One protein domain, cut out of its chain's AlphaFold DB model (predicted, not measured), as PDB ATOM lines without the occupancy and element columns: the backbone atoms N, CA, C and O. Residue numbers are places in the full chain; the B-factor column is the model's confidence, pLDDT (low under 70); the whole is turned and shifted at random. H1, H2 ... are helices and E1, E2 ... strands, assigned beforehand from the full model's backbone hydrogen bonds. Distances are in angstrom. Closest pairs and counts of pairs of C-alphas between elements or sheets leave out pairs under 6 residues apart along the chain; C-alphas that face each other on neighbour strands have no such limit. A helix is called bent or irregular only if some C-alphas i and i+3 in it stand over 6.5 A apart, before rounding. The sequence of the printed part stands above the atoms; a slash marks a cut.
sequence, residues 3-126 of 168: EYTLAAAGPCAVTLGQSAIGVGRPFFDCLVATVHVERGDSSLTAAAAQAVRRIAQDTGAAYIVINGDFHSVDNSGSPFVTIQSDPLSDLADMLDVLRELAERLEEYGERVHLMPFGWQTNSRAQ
ATOM      1  N   GLU A   3     -38.764   2.578  12.534       92.12
ATOM      2  CA  GLU A   3     -39.938   2.622  13.399       92.12
ATOM      3  C   GLU A   3     -41.182   2.807  12.540       92.12
ATOM      4  O   GLU A   3     -41.157   3.559  11.562       92.12
ATOM      5  N   TYR A   4     -42.279   2.157  12.921       93.00
ATOM      6  CA  TYR A   4     -43.579   2.446  12.333       93.00
ATOM      7  C   TYR A   4     -44.681   2.556  13.385       93.00
ATOM      8  O   TYR A   4     -44.627   1.924  14.440       93.00
ATOM      9  N   THR A   5     -45.715   3.318  13.042       92.88
ATOM     10  CA  THR A   5     -46.931   3.496  13.834       92.88
ATOM     11  C   THR A   5     -48.146   3.236  12.956       92.88
ATOM     12  O   THR A   5     -48.233   3.749  11.839       92.88
ATOM     13  N   LEU A   6     -49.105   2.462  13.462       91.38
ATOM     14  CA  LEU A   6     -50.384   2.243  12.787       91.38
ATOM     15  C   LEU A   6     -51.267   3.486  12.939       91.38
ATOM     16  O   LEU A   6     -51.543   3.903  14.065       91.38
ATOM     17  N   ALA A   7     -51.705   4.063  11.823       88.25
ATOM     18  CA  ALA A   7     -52.506   5.285  11.798       88.25
ATOM     19  C   ALA A   7     -54.002   4.988  11.638       88.25
ATOM     20  O   ALA A   7     -54.812   5.431  12.451       88.25
ATOM     21  N   ALA A   8     -54.372   4.219  10.611       86.38
ATOM     22  CA  ALA A   8     -55.763   3.901  10.305       86.38
ATOM     23  C   ALA A   8     -55.892   2.529   9.633       86.38
ATOM     24  O   ALA A   8     -54.981   2.075   8.941       86.38
ATOM     25  N   ALA A   9     -57.038   1.878   9.822       86.56
ATOM     26  CA  ALA A   9     -57.370   0.644   9.125       86.56
ATOM     27  C   ALA A   9     -57.802   0.953   7.682       86.56
ATOM     28  O   ALA A   9     -58.680   1.787   7.461       86.56
ATOM     29  N   GLY A  10     -57.187   0.289   6.704       82.19
ATOM     30  CA  GLY A  10     -57.651   0.263   5.320       82.19
ATOM     31  C   GLY A  10     -58.666  -0.861   5.059       82.19
ATOM     32  O   GLY A  10     -58.987  -1.636   5.961       82.19
ATOM     33  N   PRO A  11     -59.154  -0.997   3.812       76.81
ATOM     34  CA  PRO A  11     -60.205  -1.958   3.447       76.81
ATOM     35  C   PRO A  11     -59.855  -3.427   3.717       76.81
ATOM     36  O   PRO A  11     -60.743  -4.254   3.877       76.81
ATOM     37  N   CYS A  12     -58.560  -3.740   3.754       79.12
ATOM     38  CA  CYS A  12     -58.025  -5.091   3.923       79.12
ATOM     39  C   CYS A  12     -57.232  -5.231   5.232       79.12
ATOM     40  O   CYS A  12     -56.383  -6.112   5.354       79.12
ATOM     41  N   ALA A  13     -57.442  -4.315   6.185       84.50
ATOM     42  CA  ALA A  13     -56.717  -4.303   7.446       84.50
ATOM     43  C   ALA A  13     -56.981  -5.583   8.242       84.50
ATOM     44  O   ALA A  13     -58.123  -5.901   8.582       84.50
ATOM     45  N   VAL A  14     -55.910  -6.291   8.600       84.69
ATOM     46  CA  VAL A  14     -56.018  -7.416   9.533       84.69
ATOM     47  C   VAL A  14     -56.493  -6.916  10.897       84.69
ATOM     48  O   VAL A  14     -56.126  -5.823  11.339       84.69
ATOM     49  N   THR A  15     -57.320  -7.708  11.580       86.50
ATOM     50  CA  THR A  15     -57.854  -7.316  12.890       86.50
ATOM     51  C   THR A  15     -56.730  -7.269  13.923       86.50
ATOM     52  O   THR A  15     -55.994  -8.238  14.092       86.50
ATOM     53  N   LEU A  16     -56.623  -6.152  14.646       85.75
ATOM     54  CA  LEU A  16     -55.663  -5.948  15.730       85.75
ATOM     55  C   LEU A  16     -56.374  -5.434  16.982       85.75
ATOM     56  O   LEU A  16     -57.426  -4.800  16.902       85.75
ATOM     57  N   GLY A  17     -55.767  -5.659  18.148       83.44
ATOM     58  CA  GLY A  17     -56.208  -5.008  19.378       83.44
ATOM     59  C   GLY A  17     -56.045  -3.489  19.282       83.44
ATOM     60  O   GLY A  17     -55.037  -3.004  18.770       83.44
ATOM     61  N   GLN A  18     -57.007  -2.728  19.816       80.44
ATOM     62  CA  GLN A  18     -56.969  -1.255  19.802       80.44
ATOM     63  C   GLN A  18     -55.692  -0.677  20.430       80.44
ATOM     64  O   GLN A  18     -55.235   0.387  20.029       80.44
ATOM     65  N   SER A  19     -55.074  -1.404  21.363       85.88
ATOM     66  CA  SER A  19     -53.806  -1.037  21.998       85.88
ATOM     67  C   SER A  19     -52.601  -1.006  21.051       85.88
ATOM     68  O   SER A  19     -51.551  -0.510  21.441       85.88
ATOM     69  N   ALA A  20     -52.715  -1.533  19.828       84.31
ATOM     70  CA  ALA A  20     -51.647  -1.489  18.830       84.31
ATOM     71  C   ALA A  20     -51.684  -0.226  17.949       84.31
ATOM     72  O   ALA A  20     -50.706   0.058  17.257       84.31
ATOM     73  N   ILE A  21     -52.797   0.517  17.947       88.56
ATOM     74  CA  ILE A  21     -53.004   1.691  17.089       88.56
ATOM     75  C   ILE A  21     -52.354   2.916  17.736       88.56
ATOM     76  O   ILE A  21     -52.491   3.131  18.937       88.56
ATOM     77  N   GLY A  22     -51.632   3.722  16.954       87.69
ATOM     78  CA  GLY A  22     -50.938   4.912  17.456       87.69
ATOM     79  C   GLY A  22     -49.677   4.624  18.282       87.69
ATOM     80  O   GLY A  22     -48.992   5.562  18.681       87.69
ATOM     81  N   VAL A  23     -49.335   3.350  18.506       89.88
ATOM     82  CA  VAL A  23     -48.130   2.941  19.239       89.88
ATOM     83  C   VAL A  23     -46.975   2.707  18.267       89.88
ATOM     84  O   VAL A  23     -47.088   1.895  17.346       89.88
ATOM     85  N   GLY A  24     -45.863   3.410  18.493       89.25
ATOM     86  CA  GLY A  24     -44.625   3.241  17.735       89.25
ATOM     87  C   GLY A  24     -43.964   1.893  18.013       89.25
ATOM     88  O   GLY A  24     -43.885   1.438  19.158       89.25
ATOM     89  N   ARG A  25     -43.506   1.232  16.949       92.44
ATOM     90  CA  ARG A  25     -42.791  -0.047  16.999       92.44
ATOM     91  C   ARG A  25     -41.383   0.126  16.433       92.44
ATOM     92  O   ARG A  25     -41.235   0.110  15.209       92.44
ATOM     93  N   PRO A  26     -40.369   0.311  17.296       92.75
ATOM     94  CA  PRO A  26     -38.994   0.497  16.863       92.75
ATOM     95  C   PRO A  26     -38.272  -0.839  16.635       92.75
ATOM     96  O   PRO A  26     -38.450  -1.803  17.377       92.75
ATOM     97  N   PHE A  27     -37.396  -0.847  15.636       91.38
ATOM     98  CA  PHE A  27     -36.489  -1.923  15.258       91.38
ATOM     99  C   PHE A  27     -35.084  -1.339  15.069       91.38
ATOM    100  O   PHE A  27     -34.869  -0.370  14.329       91.38
ATOM    101  N   PHE A  28     -34.115  -1.925  15.761       88.88
ATOM    102  CA  PHE A  28     -32.707  -1.540  15.695       88.88
ATOM    103  C   PHE A  28     -31.938  -2.579  14.884       88.88
ATOM    104  O   PHE A  28     -32.324  -3.747  14.879       88.88
ATOM    105  N   ASP A  29     -30.901  -2.129  14.173       89.50
ATOM    106  CA  ASP A  29     -30.038  -2.975  13.336       89.50
ATOM    107  C   ASP A  29     -30.826  -3.940  12.443       89.50
ATOM    108  O   ASP A  29     -30.591  -5.143  12.420       89.50
ATOM    109  N   CYS A  30     -31.830  -3.410  11.742       91.25
ATOM    110  CA  CYS A  30     -32.779  -4.207  10.982       91.25
ATOM    111  C   CYS A  30     -32.688  -3.969   9.472       91.25
ATOM    112  O   CYS A  30     -32.470  -2.845   9.014       91.25
ATOM    113  N   LEU A  31     -32.976  -5.020   8.709       92.25
ATOM    114  CA  LEU A  31     -33.285  -4.962   7.289       92.25
ATOM    115  C   LEU A  31     -34.791  -4.747   7.117       92.25
ATOM    116  O   LEU A  31     -35.580  -5.515   7.654       92.25
ATOM    117  N   VAL A  32     -35.198  -3.741   6.342       90.81
ATOM    118  CA  VAL A  32     -36.605  -3.552   5.955       90.81
ATOM    119  C   VAL A  32     -36.789  -4.032   4.518       90.81
ATOM    120  O   VAL A  32     -36.201  -3.471   3.594       90.81
ATOM    121  N   ALA A  33     -37.600  -5.069   4.331       90.44
ATOM    122  CA  ALA A  33     -37.927  -5.653   3.039       90.44
ATOM    123  C   ALA A  33     -39.361  -5.276   2.646       90.44
ATOM    124  O   ALA A  33     -40.321  -5.819   3.191       90.44
ATOM    125  N   THR A  34     -39.507  -4.359   1.688       89.31
ATOM    126  CA  THR A  34     -40.806  -4.089   1.058       89.31
ATOM    127  C   THR A  34     -41.052  -5.112  -0.042       89.31
ATOM    128  O   THR A  34     -40.254  -5.240  -0.973       89.31
ATOM    129  N   VAL A  35     -42.146  -5.854   0.085       86.62
ATOM    130  CA  VAL A  35     -42.487  -6.975  -0.785       86.62
ATOM    131  C   VAL A  35     -43.753  -6.637  -1.551       86.62
ATOM    132  O   VAL A  35     -44.812  -6.409  -0.965       86.62
ATOM    133  N   HIS A  36     -43.617  -6.645  -2.869       84.75
ATOM    134  CA  HIS A  36     -44.725  -6.614  -3.808       84.75
ATOM    135  C   HIS A  36     -44.882  -8.022  -4.372       84.75
ATOM    136  O   HIS A  36     -43.881  -8.679  -4.659       84.75
ATOM    137  N   VAL A  37     -46.121  -8.482  -4.499       82.69
ATOM    138  CA  VAL A  37     -46.435  -9.812  -5.027       82.69
ATOM    139  C   VAL A  37     -47.281  -9.625  -6.274       82.69
ATOM    140  O   VAL A  37     -48.362  -9.040  -6.209       82.69
ATOM    141  N   GLU A  38     -46.785 -10.103  -7.409       79.88
ATOM    142  CA  GLU A  38     -47.550 -10.190  -8.645       79.88
ATOM    143  C   GLU A  38     -48.178 -11.584  -8.788       79.88
ATOM    144  O   GLU A  38     -47.783 -12.574  -8.159       79.88
ATOM    145  N   ARG A  39     -49.192 -11.688  -9.651       72.56
ATOM    146  CA  ARG A  39     -49.871 -12.960  -9.898       72.56
ATOM    147  C   ARG A  39     -48.883 -14.001 -10.438       72.56
ATOM    148  O   ARG A  39     -48.304 -13.834 -11.508       72.56
ATOM    149  N   GLY A  40     -48.778 -15.130  -9.735       75.12
ATOM    150  CA  GLY A  40     -47.892 -16.249 -10.087       75.12
ATOM    151  C   GLY A  40     -46.556 -16.281  -9.334       75.12
ATOM    152  O   GLY A  40     -45.794 -17.246  -9.497       75.12
ATOM    153  N   ASP A  41     -46.299 -15.293  -8.475       80.56
ATOM    154  CA  ASP A  41     -45.061 -15.184  -7.695       80.56
ATOM    155  C   ASP A  41     -44.970 -16.157  -6.518       80.56
ATOM    156  O   ASP A  41     -43.883 -16.350  -5.981       80.56
ATOM    157  N   SER A  42     -46.048 -16.864  -6.168       80.56
ATOM    158  CA  SER A  42     -46.026 -17.893  -5.114       80.56
ATOM    159  C   SER A  42     -44.960 -18.969  -5.340       80.56
ATOM    160  O   SER A  42     -44.337 -19.470  -4.411       80.56
ATOM    161  N   SER A  43     -44.649 -19.274  -6.602       84.31
ATOM    162  CA  SER A  43     -43.555 -20.193  -6.948       84.31
ATOM    163  C   SER A  43     -42.141 -19.661  -6.644       84.31
ATOM    164  O   SER A  43     -41.178 -20.426  -6.697       84.31
ATOM    165  N   LEU A  44     -41.995 -18.367  -6.349       85.88
ATOM    166  CA  LEU A  44     -40.721 -17.675  -6.136       85.88
ATOM    167  C   LEU A  44     -40.428 -17.408  -4.652       85.88
ATOM    168  O   LEU A  44     -39.309 -17.003  -4.335       85.88
ATOM    169  N   THR A  45     -41.362 -17.690  -3.734       88.19
ATOM    170  CA  THR A  45     -41.225 -17.379  -2.300       88.19
ATOM    171  C   THR A  45     -39.941 -17.940  -1.687       88.19
ATOM    172  O   THR A  45     -39.232 -17.247  -0.959       88.19
ATOM    173  N   ALA A  46     -39.572 -19.179  -2.027       88.31
ATOM    174  CA  ALA A  46     -38.348 -19.801  -1.520       88.31
ATOM    175  C   ALA A  46     -37.072 -19.072  -1.985       88.31
ATOM    176  O   ALA A  46     -36.136 -18.892  -1.204       88.31
ATOM    177  N   ALA A  47     -37.045 -18.628  -3.245       88.62
ATOM    178  CA  ALA A  47     -35.927 -17.870  -3.796       88.62
ATOM    179  C   ALA A  47     -35.854 -16.462  -3.183       88.62
ATOM    180  O   ALA A  47     -34.764 -15.998  -2.839       88.62
ATOM    181  N   ALA A  48     -37.006 -15.819  -2.969       90.06
ATOM    182  CA  ALA A  48     -37.098 -14.539  -2.276       90.06
ATOM    183  C   ALA A  48     -36.575 -14.635  -0.833       90.06
ATOM    184  O   ALA A  48     -35.741 -13.821  -0.438       90.06
ATOM    185  N   ALA A  49     -36.963 -15.670  -0.079       93.19
ATOM    186  CA  ALA A  49     -36.461 -15.911   1.276       93.19
ATOM    187  C   ALA A  49     -34.932 -16.052   1.301       93.19
ATOM    188  O   ALA A  49     -34.255 -15.445   2.131       93.19
ATOM    189  N   GLN A  50     -34.361 -16.797   0.350       92.00
ATOM    190  CA  GLN A  50     -32.910 -16.956   0.250       92.00
ATOM    191  C   GLN A  50     -32.198 -15.637  -0.093       92.00
ATOM    192  O   GLN A  50     -31.127 -15.361   0.452       92.00
ATOM    193  N   ALA A  51     -32.781 -14.820  -0.973       91.06
ATOM    194  CA  ALA A  51     -32.237 -13.512  -1.327       91.06
ATOM    195  C   ALA A  51     -32.257 -12.547  -0.131       91.06
ATOM    196  O   ALA A  51     -31.228 -11.953   0.187       91.06
ATOM    197  N   VAL A  52     -33.390 -12.446   0.569       92.19
ATOM    198  CA  VAL A  52     -33.536 -11.597   1.764       92.19
ATOM    199  C   VAL A  52     -32.565 -12.032   2.860       92.19
ATOM    200  O   VAL A  52     -31.856 -11.195   3.413       92.19
ATOM    201  N   ARG A  53     -32.457 -13.341   3.118       93.88
ATOM    202  CA  ARG A  53     -31.501 -13.894   4.086       93.88
ATOM    203  C   ARG A  53     -30.064 -13.509   3.758       93.88
ATOM    204  O   ARG A  53     -29.318 -13.097   4.638       93.88
ATOM    205  N   ARG A  54     -29.667 -13.640   2.493       91.62
ATOM    206  CA  ARG A  54     -28.314 -13.273   2.069       91.62
ATOM    207  C   ARG A  54     -28.029 -11.796   2.335       91.62
ATOM    208  O   ARG A  54     -26.981 -11.484   2.879       91.62
ATOM    209  N   ILE A  55     -28.972 -10.910   2.018       89.38
ATOM    210  CA  ILE A  55     -28.827  -9.474   2.291       89.38
ATOM    211  C   ILE A  55     -28.715  -9.225   3.800       89.38
ATOM    212  O   ILE A  55     -27.859  -8.452   4.224       89.38
ATOM    213  N   ALA A  56     -29.530  -9.891   4.623       89.50
ATOM    214  CA  ALA A  56     -29.446  -9.772   6.079       89.50
ATOM    215  C   ALA A  56     -28.066 -10.203   6.609       89.50
ATOM    216  O   ALA A  56     -27.479  -9.500   7.428       89.50
ATOM    217  N   GLN A  57     -27.502 -11.291   6.079       90.56
ATOM    218  CA  GLN A  57     -26.160 -11.767   6.434       90.56
ATOM    219  C   GLN A  57     -25.055 -10.811   5.980       90.56
ATOM    220  O   GLN A  57     -24.169 -10.489   6.767       90.56
ATOM    221  N   ASP A  58     -25.129 -10.334   4.737       88.06
ATOM    222  CA  ASP A  58     -24.139  -9.422   4.156       88.06
ATOM    223  C   ASP A  58     -24.134  -8.061   4.881       88.06
ATOM    224  O   ASP A  58     -23.089  -7.429   5.015       88.06
ATOM    225  N   THR A  59     -25.295  -7.622   5.379       84.25
ATOM    226  CA  THR A  59     -25.453  -6.358   6.123       84.25
ATOM    227  C   THR A  59     -25.301  -6.509   7.638       84.25
ATOM    228  O   THR A  59     -25.236  -5.503   8.342       84.25
ATOM    229  N   GLY A  60     -25.250  -7.739   8.159       86.62
ATOM    230  CA  GLY A  60     -25.224  -8.004   9.598       86.62
ATOM    231  C   GLY A  60     -26.508  -7.592  10.331       86.62
ATOM    232  O   GLY A  60     -26.456  -7.300  11.525       86.62
ATOM    233  N   ALA A  61     -27.647  -7.537   9.636       89.25
ATOM    234  CA  ALA A  61     -28.922  -7.163  10.236       89.25
ATOM    235  C   ALA A  61     -29.354  -8.191  11.298       89.25
ATOM    236  O   ALA A  61     -29.444  -9.386  11.031       89.25
ATOM    237  N   ALA A  62     -29.670  -7.718  12.503       89.94
ATOM    238  CA  ALA A  62     -30.142  -8.534  13.620       89.94
ATOM    239  C   ALA A  62     -31.650  -8.841  13.557       89.94
ATOM    240  O   ALA A  62     -32.129  -9.720  14.278       89.94
ATOM    241  N   TYR A  63     -32.399  -8.090  12.747       92.69
ATOM    242  CA  TYR A  63     -33.844  -8.224  12.552       92.69
ATOM    243  C   TYR A  63     -34.226  -7.996  11.089       92.69
ATOM    244  O   TYR A  63     -33.628  -7.166  10.408       92.69
ATOM    245  N   ILE A  64     -35.273  -8.669  10.623       95.19
ATOM    246  CA  ILE A  64     -35.860  -8.479   9.295       95.19
ATOM    247  C   ILE A  64     -37.304  -8.019   9.474       95.19
ATOM    248  O   ILE A  64     -38.122  -8.720  10.061       95.19
ATOM    249  N   VAL A  65     -37.631  -6.838   8.965       95.00
ATOM    250  CA  VAL A  65     -38.985  -6.282   8.953       95.00
ATOM    251  C   VAL A  65     -39.551  -6.423   7.547       95.00
ATOM    252  O   VAL A  65     -39.019  -5.836   6.609       95.00
ATOM    253  N   ILE A  66     -40.627  -7.186   7.391       94.38
ATOM    254  CA  ILE A  66     -41.301  -7.394   6.108       94.38
ATOM    255  C   ILE A  66     -42.494  -6.447   6.023       94.38
ATOM    256  O   ILE A  66     -43.394  -6.495   6.861       94.38
ATOM    257  N   ASN A  67     -42.512  -5.607   4.993       90.50
ATOM    258  CA  ASN A  67     -43.621  -4.719   4.674       90.50
ATOM    259  C   ASN A  67     -44.292  -5.181   3.376       90.50
ATOM    260  O   ASN A  67     -43.692  -5.091   2.308       90.50
ATOM    261  N   GLY A  68     -45.522  -5.680   3.459       86.81
ATOM    262  CA  GLY A  68     -46.302  -6.021   2.272       86.81
ATOM    263  C   GLY A  68     -46.906  -4.772   1.640       86.81
ATOM    264  O   GLY A  68     -47.656  -4.066   2.310       86.81
ATOM    265  N   ASP A  69     -46.624  -4.524   0.364       81.75
ATOM    266  CA  ASP A  69     -47.216  -3.413  -0.385       81.75
ATOM    267  C   ASP A  69     -48.143  -3.917  -1.498       81.75
ATOM    268  O   ASP A  69     -47.705  -4.415  -2.542       81.75
ATOM    269  N   PHE A  70     -49.448  -3.816  -1.239       73.44
ATOM    270  CA  PHE A  70     -50.497  -4.212  -2.167       73.44
ATOM    271  C   PHE A  70     -50.978  -3.004  -2.966       73.44
ATOM    272  O   PHE A  70     -51.753  -2.173  -2.482       73.44
ATOM    273  N   HIS A  71     -50.570  -2.940  -4.228       65.38
ATOM    274  CA  HIS A  71     -51.181  -2.043  -5.194       65.38
ATOM    275  C   HIS A  71     -52.310  -2.784  -5.907       65.38
ATOM    276  O   HIS A  71     -52.069  -3.567  -6.824       65.38
ATOM    277  N   SER A  72     -53.555  -2.517  -5.507       51.38
ATOM    278  CA  SER A  72     -54.704  -2.893  -6.332       51.38
ATOM    279  C   SER A  72     -54.544  -2.183  -7.674       51.38
ATOM    280  O   SER A  72     -54.492  -0.953  -7.700       51.38
ATOM    281  N   VAL A  73     -54.423  -2.934  -8.772       48.81
ATOM    282  CA  VAL A  73     -54.344  -2.346 -10.115       48.81
ATOM    283  C   VAL A  73     -55.592  -1.495 -10.311       48.81
ATOM    284  O   VAL A  73     -56.713  -2.003 -10.326       48.81
ATOM    285  N   ASP A  74     -55.382  -0.185 -10.383       42.91
ATOM    286  CA  ASP A  74     -56.445   0.785 -10.553       42.91
ATOM    287  C   ASP A  74     -57.129   0.520 -11.897       42.91
ATOM    288  O   ASP A  74     -56.480   0.414 -12.947       42.91
ATOM    289  N   ASN A  75     -58.447   0.358 -11.841       40.91
ATOM    290  CA  ASN A  75     -59.313   0.007 -12.956       40.91
ATOM    291  C   ASN A  75     -59.452   1.222 -13.891       40.91
ATOM    292  O   ASN A  75     -60.501   1.858 -13.985       40.91
ATOM    293  N   SER A  76     -58.362   1.585 -14.562       37.97
ATOM    294  CA  SER A  76     -58.309   2.682 -15.523       37.97
ATOM    295  C   SER A  76     -58.895   2.240 -16.868       37.97
ATOM    296  O   SER A  76     -58.192   1.926 -17.820       37.97
ATOM    297  N   GLY A  77     -60.228   2.207 -16.933       40.88
ATOM    298  CA  GLY A  77     -61.010   2.578 -18.121       40.88
ATOM    299  C   GLY A  77     -60.746   1.873 -19.459       40.88
ATOM    300  O   GLY A  77     -61.120   2.430 -20.489       40.88
ATOM    301  N   SER A  78     -60.140   0.683 -19.498       39.97
ATOM    302  CA  SER A  78     -59.954  -0.070 -20.746       39.97
ATOM    303  C   SER A  78     -61.096  -1.075 -20.960       39.97
ATOM    304  O   SER A  78     -61.244  -2.001 -20.160       39.97
ATOM    305  N   PRO A  79     -61.903  -0.961 -22.033       40.97
ATOM    306  CA  PRO A  79     -62.998  -1.881 -22.322       40.97
ATOM    307  C   PRO A  79     -62.505  -3.097 -23.123       40.97
ATOM    308  O   PRO A  79     -63.128  -3.482 -24.112       40.97
ATOM    309  N   PHE A  80     -61.362  -3.686 -22.757       41.22
ATOM    310  CA  PHE A  80     -60.800  -4.796 -23.525       41.22
ATOM    311  C   PHE A  80     -60.308  -5.931 -22.624       41.22
ATOM    312  O   PHE A  80     -59.237  -5.870 -22.033       41.22
ATOM    313  N   VAL A  81     -61.141  -6.977 -22.570       43.84
ATOM    314  CA  VAL A  81     -60.868  -8.324 -22.041       43.84
ATOM    315  C   VAL A  81     -60.441  -8.341 -20.569       43.84
ATOM    316  O   VAL A  81     -59.309  -8.660 -20.217       43.84
ATOM    317  N   THR A  82     -61.389  -8.059 -19.679       42.34
ATOM    318  CA  THR A  82     -61.259  -8.372 -18.255       42.34
ATOM    319  C   THR A  82     -61.401  -9.881 -18.051       42.34
ATOM    320  O   THR A  82     -62.495 -10.413 -17.870       42.34
ATOM    321  N   ILE A  83     -60.274 -10.596 -18.039       50.34
ATOM    322  CA  ILE A  83     -60.190 -11.781 -17.179       50.34
ATOM    323  C   ILE A  83     -60.469 -11.247 -15.778       50.34
ATOM    324  O   ILE A  83     -59.717 -10.407 -15.294       50.34
ATOM    325  N   GLN A  84     -61.596 -11.656 -15.198       50.94
ATOM    326  CA  GLN A  84     -62.048 -11.284 -13.862       50.94
ATOM    327  C   GLN A  84     -60.907 -11.487 -12.853       50.94
ATOM    328  O   GLN A  84     -60.670 -12.596 -12.383       50.94
ATOM    329  N   SER A  85     -60.148 -10.436 -12.556       57.88
ATOM    330  CA  SER A  85     -59.268 -10.414 -11.399       57.88
ATOM    331  C   SER A  85     -60.163 -10.148 -10.204       57.88
ATOM    332  O   SER A  85     -60.689  -9.043 -10.066       57.88
ATOM    333  N   ASP A  86     -60.408 -11.180  -9.401       71.50
ATOM    334  CA  ASP A  86     -61.002 -10.996  -8.088       71.50
ATOM    335  C   ASP A  86     -59.925 -10.393  -7.170       71.50
ATOM    336  O   ASP A  86     -58.978 -11.097  -6.813       71.50
ATOM    337  N   PRO A  87     -60.028  -9.104  -6.799       72.00
ATOM    338  CA  PRO A  87     -59.012  -8.435  -5.991       72.00
ATOM    339  C   PRO A  87     -58.841  -9.083  -4.612       72.00
ATOM    340  O   PRO A  87     -57.787  -8.930  -4.001       72.00
ATOM    341  N   LEU A  88     -59.846  -9.819  -4.119       79.50
ATOM    342  CA  LEU A  88     -59.737 -10.577  -2.872       79.50
ATOM    343  C   LEU A  88     -58.876 -11.829  -3.036       79.50
ATOM    344  O   LEU A  88     -58.137 -12.174  -2.117       79.50
ATOM    345  N   SER A  89     -58.940 -12.479  -4.197       80.19
ATOM    346  CA  SER A  89     -58.070 -13.611  -4.522       80.19
ATOM    347  C   SER A  89     -56.614 -13.158  -4.656       80.19
ATOM    348  O   SER A  89     -55.734 -13.758  -4.047       80.19
ATOM    349  N   ASP A  90     -56.359 -12.047  -5.354       79.19
ATOM    350  CA  ASP A  90     -54.998 -11.500  -5.491       79.19
ATOM    351  C   ASP A  90     -54.429 -11.037  -4.131       79.19
ATOM    352  O   ASP A  90     -53.242 -11.195  -3.844       79.19
ATOM    353  N   LEU A  91     -55.289 -10.506  -3.258       82.44
ATOM    354  CA  LEU A  91     -54.939 -10.187  -1.878       82.44
ATOM    355  C   LEU A  91     -54.596 -11.440  -1.058       82.44
ATOM    356  O   LEU A  91     -53.610 -11.434  -0.322       82.44
ATOM    357  N   ALA A  92     -55.414 -12.490  -1.143       85.19
ATOM    358  CA  ALA A  92     -55.181 -13.736  -0.417       85.19
ATOM    359  C   ALA A  92     -53.852 -14.375  -0.838       85.19
ATOM    360  O   ALA A  92     -53.039 -14.703   0.025       85.19
ATOM    361  N   ASP A  93     -53.586 -14.429  -2.146       83.62
ATOM    362  CA  ASP A  93     -52.316 -14.910  -2.694       83.62
ATOM    363  C   ASP A  93     -51.130 -14.106  -2.142       83.62
ATOM    364  O   ASP A  93     -50.122 -14.679  -1.723       83.62
ATOM    365  N   MET A  94     -51.241 -12.773  -2.085       86.62
ATOM    366  CA  MET A  94     -50.199 -11.934  -1.491       86.62
ATOM    367  C   MET A  94     -49.977 -12.251  -0.008       86.62
ATOM    368  O   MET A  94     -48.828 -12.361   0.425       86.62
ATOM    369  N   LEU A  95     -51.046 -12.380   0.779       89.19
ATOM    370  CA  LEU A  95     -50.948 -12.693   2.205       89.19
ATOM    371  C   LEU A  95     -50.279 -14.050   2.440       89.19
ATOM    372  O   LEU A  95     -49.423 -14.153   3.322       89.19
ATOM    373  N   ASP A  96     -50.617 -15.051   1.631       89.62
ATOM    374  CA  ASP A  96     -50.008 -16.379   1.694       89.62
ATOM    375  C   ASP A  96     -48.514 -16.323   1.350       89.62
ATOM    376  O   ASP A  96     -47.699 -16.888   2.080       89.62
ATOM    377  N   VAL A  97     -48.119 -15.566   0.319       90.44
ATOM    378  CA  VAL A  97     -46.702 -15.372  -0.041       90.44
ATOM    379  C   VAL A  97     -45.922 -14.651   1.057       90.44
ATOM    380  O   VAL A  97     -44.816 -15.067   1.401       90.44
ATOM    381  N   LEU A  98     -46.475 -13.578   1.633       91.75
ATOM    382  CA  LEU A  98     -45.825 -12.837   2.720       91.75
ATOM    383  C   LEU A  98     -45.640 -13.705   3.965       91.75
ATOM    384  O   LEU A  98     -44.594 -13.646   4.615       91.75
ATOM    385  N   ARG A  99     -46.651 -14.513   4.285       93.75
ATOM    386  CA  ARG A  99     -46.603 -15.461   5.392       93.75
ATOM    387  C   ARG A  99     -45.555 -16.541   5.144       93.75
ATOM    388  O   ARG A  99     -44.701 -16.751   5.997       93.75
ATOM    389  N   GLU A 100     -45.583 -17.178   3.979       94.56
ATOM    390  CA  GLU A 100     -44.635 -18.231   3.610       94.56
ATOM    391  C   GLU A 100     -43.185 -17.702   3.575       94.56
ATOM    392  O   GLU A 100     -42.248 -18.400   3.977       94.56
ATOM    393  N   LEU A 101     -42.985 -16.457   3.131       94.06
ATOM    394  CA  LEU A 101     -41.692 -15.773   3.175       94.06
ATOM    395  C   LEU A 101     -41.197 -15.600   4.615       94.06
ATOM    396  O   LEU A 101     -40.030 -15.885   4.894       94.06
ATOM    397  N   ALA A 102     -42.067 -15.129   5.513       95.56
ATOM    398  CA  ALA A 102     -41.735 -14.943   6.920       95.56
ATOM    399  C   ALA A 102     -41.391 -16.278   7.595       95.56
ATOM    400  O   ALA A 102     -40.317 -16.391   8.182       95.56
ATOM    401  N   GLU A 103     -42.235 -17.300   7.419       96.75
ATOM    402  CA  GLU A 103     -42.035 -18.646   7.977       96.75
ATOM    403  C   GLU A 103     -40.683 -19.233   7.541       96.75
ATOM    404  O   GLU A 103     -39.909 -19.703   8.371       96.75
ATOM    405  N   ARG A 104     -40.320 -19.121   6.257       96.12
ATOM    406  CA  ARG A 104     -39.015 -19.601   5.767       96.12
ATOM    407  C   ARG A 104     -37.826 -18.859   6.364       96.12
ATOM    408  O   ARG A 104     -36.787 -19.460   6.614       96.12
ATOM    409  N   LEU A 105     -37.930 -17.543   6.534       96.38
ATOM    410  CA  LEU A 105     -36.861 -16.759   7.155       96.38
ATOM    411  C   LEU A 105     -36.692 -17.143   8.633       96.38
ATOM    412  O   LEU A 105     -35.560 -17.311   9.090       96.38
ATOM    413  N   GLU A 106     -37.793 -17.375   9.344       97.12
ATOM    414  CA  GLU A 106     -37.778 -17.896  10.715       97.12
ATOM    415  C   GLU A 106     -37.180 -19.312  10.791       97.12
ATOM    416  O   GLU A 106     -36.368 -19.583  11.677       97.12
ATOM    417  N   GLU A 107     -37.483 -20.198   9.834       96.81
ATOM    418  CA  GLU A 107     -36.869 -21.535   9.722       96.81
ATOM    419  C   GLU A 107     -35.343 -21.472   9.539       96.81
ATOM    420  O   GLU A 107     -34.617 -22.346  10.020       96.81
ATOM    421  N   TYR A 108     -34.831 -20.424   8.886       93.81
ATOM    422  CA  TYR A 108     -33.391 -20.172   8.785       93.81
ATOM    423  C   TYR A 108     -32.767 -19.595  10.067       93.81
ATOM    424  O   TYR A 108     -31.543 -19.432  10.115       93.81
ATOM    425  N   GLY A 109     -33.571 -19.322  11.097       95.19
ATOM    426  CA  GLY A 109     -33.148 -18.750  12.373       95.19
ATOM    427  C   GLY A 109     -33.140 -17.221  12.406       95.19
ATOM    428  O   GLY A 109     -32.627 -16.644  13.367       95.19
ATOM    429  N   GLU A 110     -33.688 -16.558  11.384       95.94
ATOM    430  CA  GLU A 110     -33.768 -15.100  11.341       95.94
ATOM    431  C   GLU A 110     -34.862 -14.578  12.283       95.94
ATOM    432  O   GLU A 110     -35.880 -15.231  12.529       95.94
ATOM    433  N   ARG A 111     -34.678 -13.364  12.809       96.38
ATOM    434  CA  ARG A 111     -35.701 -12.683  13.613       96.38
ATOM    435  C   ARG A 111     -36.580 -11.834  12.712       96.38
ATOM    436  O   ARG A 111     -36.158 -10.765  12.275       96.38
ATOM    437  N   VAL A 112     -37.794 -12.299  12.450       96.50
ATOM    438  CA  VAL A 112     -38.689 -11.677  11.470       96.50
ATOM    439  C   VAL A 112     -39.824 -10.926  12.159       96.50
ATOM    440  O   VAL A 112     -40.353 -11.347  13.183       96.50
ATOM    441  N   HIS A 113     -40.203  -9.788  11.586       95.69
ATOM    442  CA  HIS A 113     -41.411  -9.059  11.941       95.69
ATOM    443  C   HIS A 113     -42.206  -8.734  10.681       95.69
ATOM    444  O   HIS A 113     -41.768  -7.933   9.856       95.69
ATOM    445  N   LEU A 114     -43.394  -9.320  10.546       94.19
ATOM    446  CA  LEU A 114     -44.325  -8.982   9.475       94.19
ATOM    447  C   LEU A 114     -45.170  -7.769   9.890       94.19
ATOM    448  O   LEU A 114     -45.884  -7.802  10.897       94.19
ATOM    449  N   MET A 115     -45.091  -6.682   9.123       93.00
ATOM    450  CA  MET A 115     -45.920  -5.504   9.361       93.00
ATOM    451  C   MET A 115     -47.405  -5.839   9.151       93.00
ATOM    452  O   MET A 115     -47.740  -6.575   8.220       93.00
ATOM    453  N   PRO A 116     -48.317  -5.305   9.990       90.75
ATOM    454  CA  PRO A 116     -49.736  -5.596   9.863       90.75
ATOM    455  C   PRO A 116     -50.296  -5.148   8.520       90.75
ATOM    456  O   PRO A 116     -50.311  -3.960   8.197       90.75
ATOM    457  N   PHE A 117     -50.793  -6.115   7.759       87.12
ATOM    458  CA  PHE A 117     -51.278  -5.872   6.415       87.12
ATOM    459  C   PHE A 117     -52.553  -5.016   6.398       87.12
ATOM    460  O   PHE A 117     -53.420  -5.145   7.268       87.12
ATOM    461  N   GLY A 118     -52.675  -4.163   5.377       84.25
ATOM    462  CA  GLY A 118     -53.876  -3.373   5.098       84.25
ATOM    463  C   GLY A 118     -54.070  -2.172   6.022       84.25
ATOM    464  O   GLY A 118     -55.091  -1.492   5.933       84.25
ATOM    465  N   TRP A 119     -53.105  -1.889   6.895       88.81
ATOM    466  CA  TRP A 119     -53.086  -0.689   7.719       88.81
ATOM    467  C   TRP A 119     -52.333   0.440   7.023       88.81
ATOM    468  O   TRP A 119     -51.281   0.236   6.427       88.81
ATOM    469  N   GLN A 120     -52.842   1.660   7.165       86.81
ATOM    470  CA  GLN A 120     -52.059   2.854   6.888       86.81
ATOM    471  C   GLN A 120     -51.027   3.022   8.000       86.81
ATOM    472  O   GLN A 120     -51.380   3.068   9.184       86.81
ATOM    473  N   THR A 121     -49.756   3.122   7.625       87.81
ATOM    474  CA  THR A 121     -48.646   3.241   8.571       87.81
ATOM    475  C   THR A 121     -47.851   4.510   8.333       87.81
ATOM    476  O   THR A 121     -47.515   4.827   7.195       87.81
ATOM    477  N   ASN A 122     -47.471   5.184   9.413       87.44
ATOM    478  CA  ASN A 122     -46.430   6.203   9.376       87.44
ATOM    479  C   ASN A 122     -45.110   5.536   9.749       87.44
ATOM    480  O   ASN A 122     -45.023   4.944  10.821       87.44
ATOM    481  N   SER A 123     -44.097   5.624   8.889       88.19
ATOM    482  CA  SER A 123     -42.792   5.002   9.126       88.19
ATOM    483  C   SER A 123     -41.656   6.015   9.090       88.19
ATOM    484  O   SER A 123     -41.656   6.927   8.262       88.19
ATOM    485  N   ARG A 124     -40.647   5.809   9.935       85.25
ATOM    486  CA  ARG A 124     -39.395   6.567   9.953       85.25
ATOM    487  C   ARG A 124     -38.216   5.600   9.904       85.25
ATOM    488  O   ARG A 124     -38.202   4.603  10.614       85.25
ATOM    489  N   ALA A 125     -37.207   5.921   9.102       82.50
ATOM    490  CA  ALA A 125     -35.978   5.142   9.009       82.50
ATOM    491  C   ALA A 125     -34.747   6.050   9.131       82.50
ATOM    492  O   ALA A 125     -34.704   7.130   8.548       82.50
ATOM    493  N   GLN A 126     -33.745   5.592   9.876       77.38
ATOM    494  CA  GLN A 126     -32.369   6.075   9.832       77.38
ATOM    495  C   GLN A 126     -31.532   4.978   9.189       77.38
ATOM    496  O   GLN A 126     -31.495   3.855   9.709       77.38
TER     497      GLN A 126
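Overview. This is residues 3 to 126 of the 168 residues of an uncharacterized protein of Nocardia colli (UniProt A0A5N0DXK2). Two helices cover one face of a small parallel sheet, and a second, antiparallel sheet lies beyond its other face with few contacts to it. Residues 74 to 84 stick out as a free loop and make the length. The 124 printed residues hold, in order, E1 E2 E3 H1 E4 H2 E5 E6, mixed in class; the sheets run E2 E1 E6 and E3 E4 E5. The whole is compact, radius of gyration of the C-alphas 15.9 A, spans 49 by 35 by 24 A.

Arrangement. E1, residues 3 to 9, is antiparallel to E2, residues 24 to 27, a hairpin with N 25 and O 4 2.8 A apart, and to E6, residues 119 to 125, with N 5 and O 122 at 2.8 A. E3, residues 30 to 35, is parallel to E4, residues 63 to 68, with N 33 and O 65 at 2.8 A; E5, residues 112 to 114, is parallel to E4, with N 113 and O 64 at 2.8 A. Two right-handed strand-helix-strand units, parallel neighbours with a helix between, are E3, H1, E4 and E4, H2, E5. H1, residues 41 to 59, and H2, residues 87 to 107, are on the same face, two layers, at heights over the sheet of 9.9 and 8.7 A. They touch, closest C-alphas Ala 49 and Leu 101 at 5.6 A, at a steep tilt of 41 degrees, the same way. H1 is irregular, C-alphas 43 and 46 being 7.5 A apart; 12 of its 15 O i to N i+4 pairs are within hydrogen-bond range, and every one in H2. E1 and E4 are apart.

Along the chain. E1 begins at C-alpha 3 (-39.938, 2.622, 13.399). H1 spans 25.6 A and H2 30.1 A. E6 ends at C-alpha 125 (-35.978, 5.142, 9.009).

Size, cuts and confidence. The printed part has no cut. The links E1 to E2 and E4 to H2 are long. Residues 71 to 85 are under 70 in pLDDT.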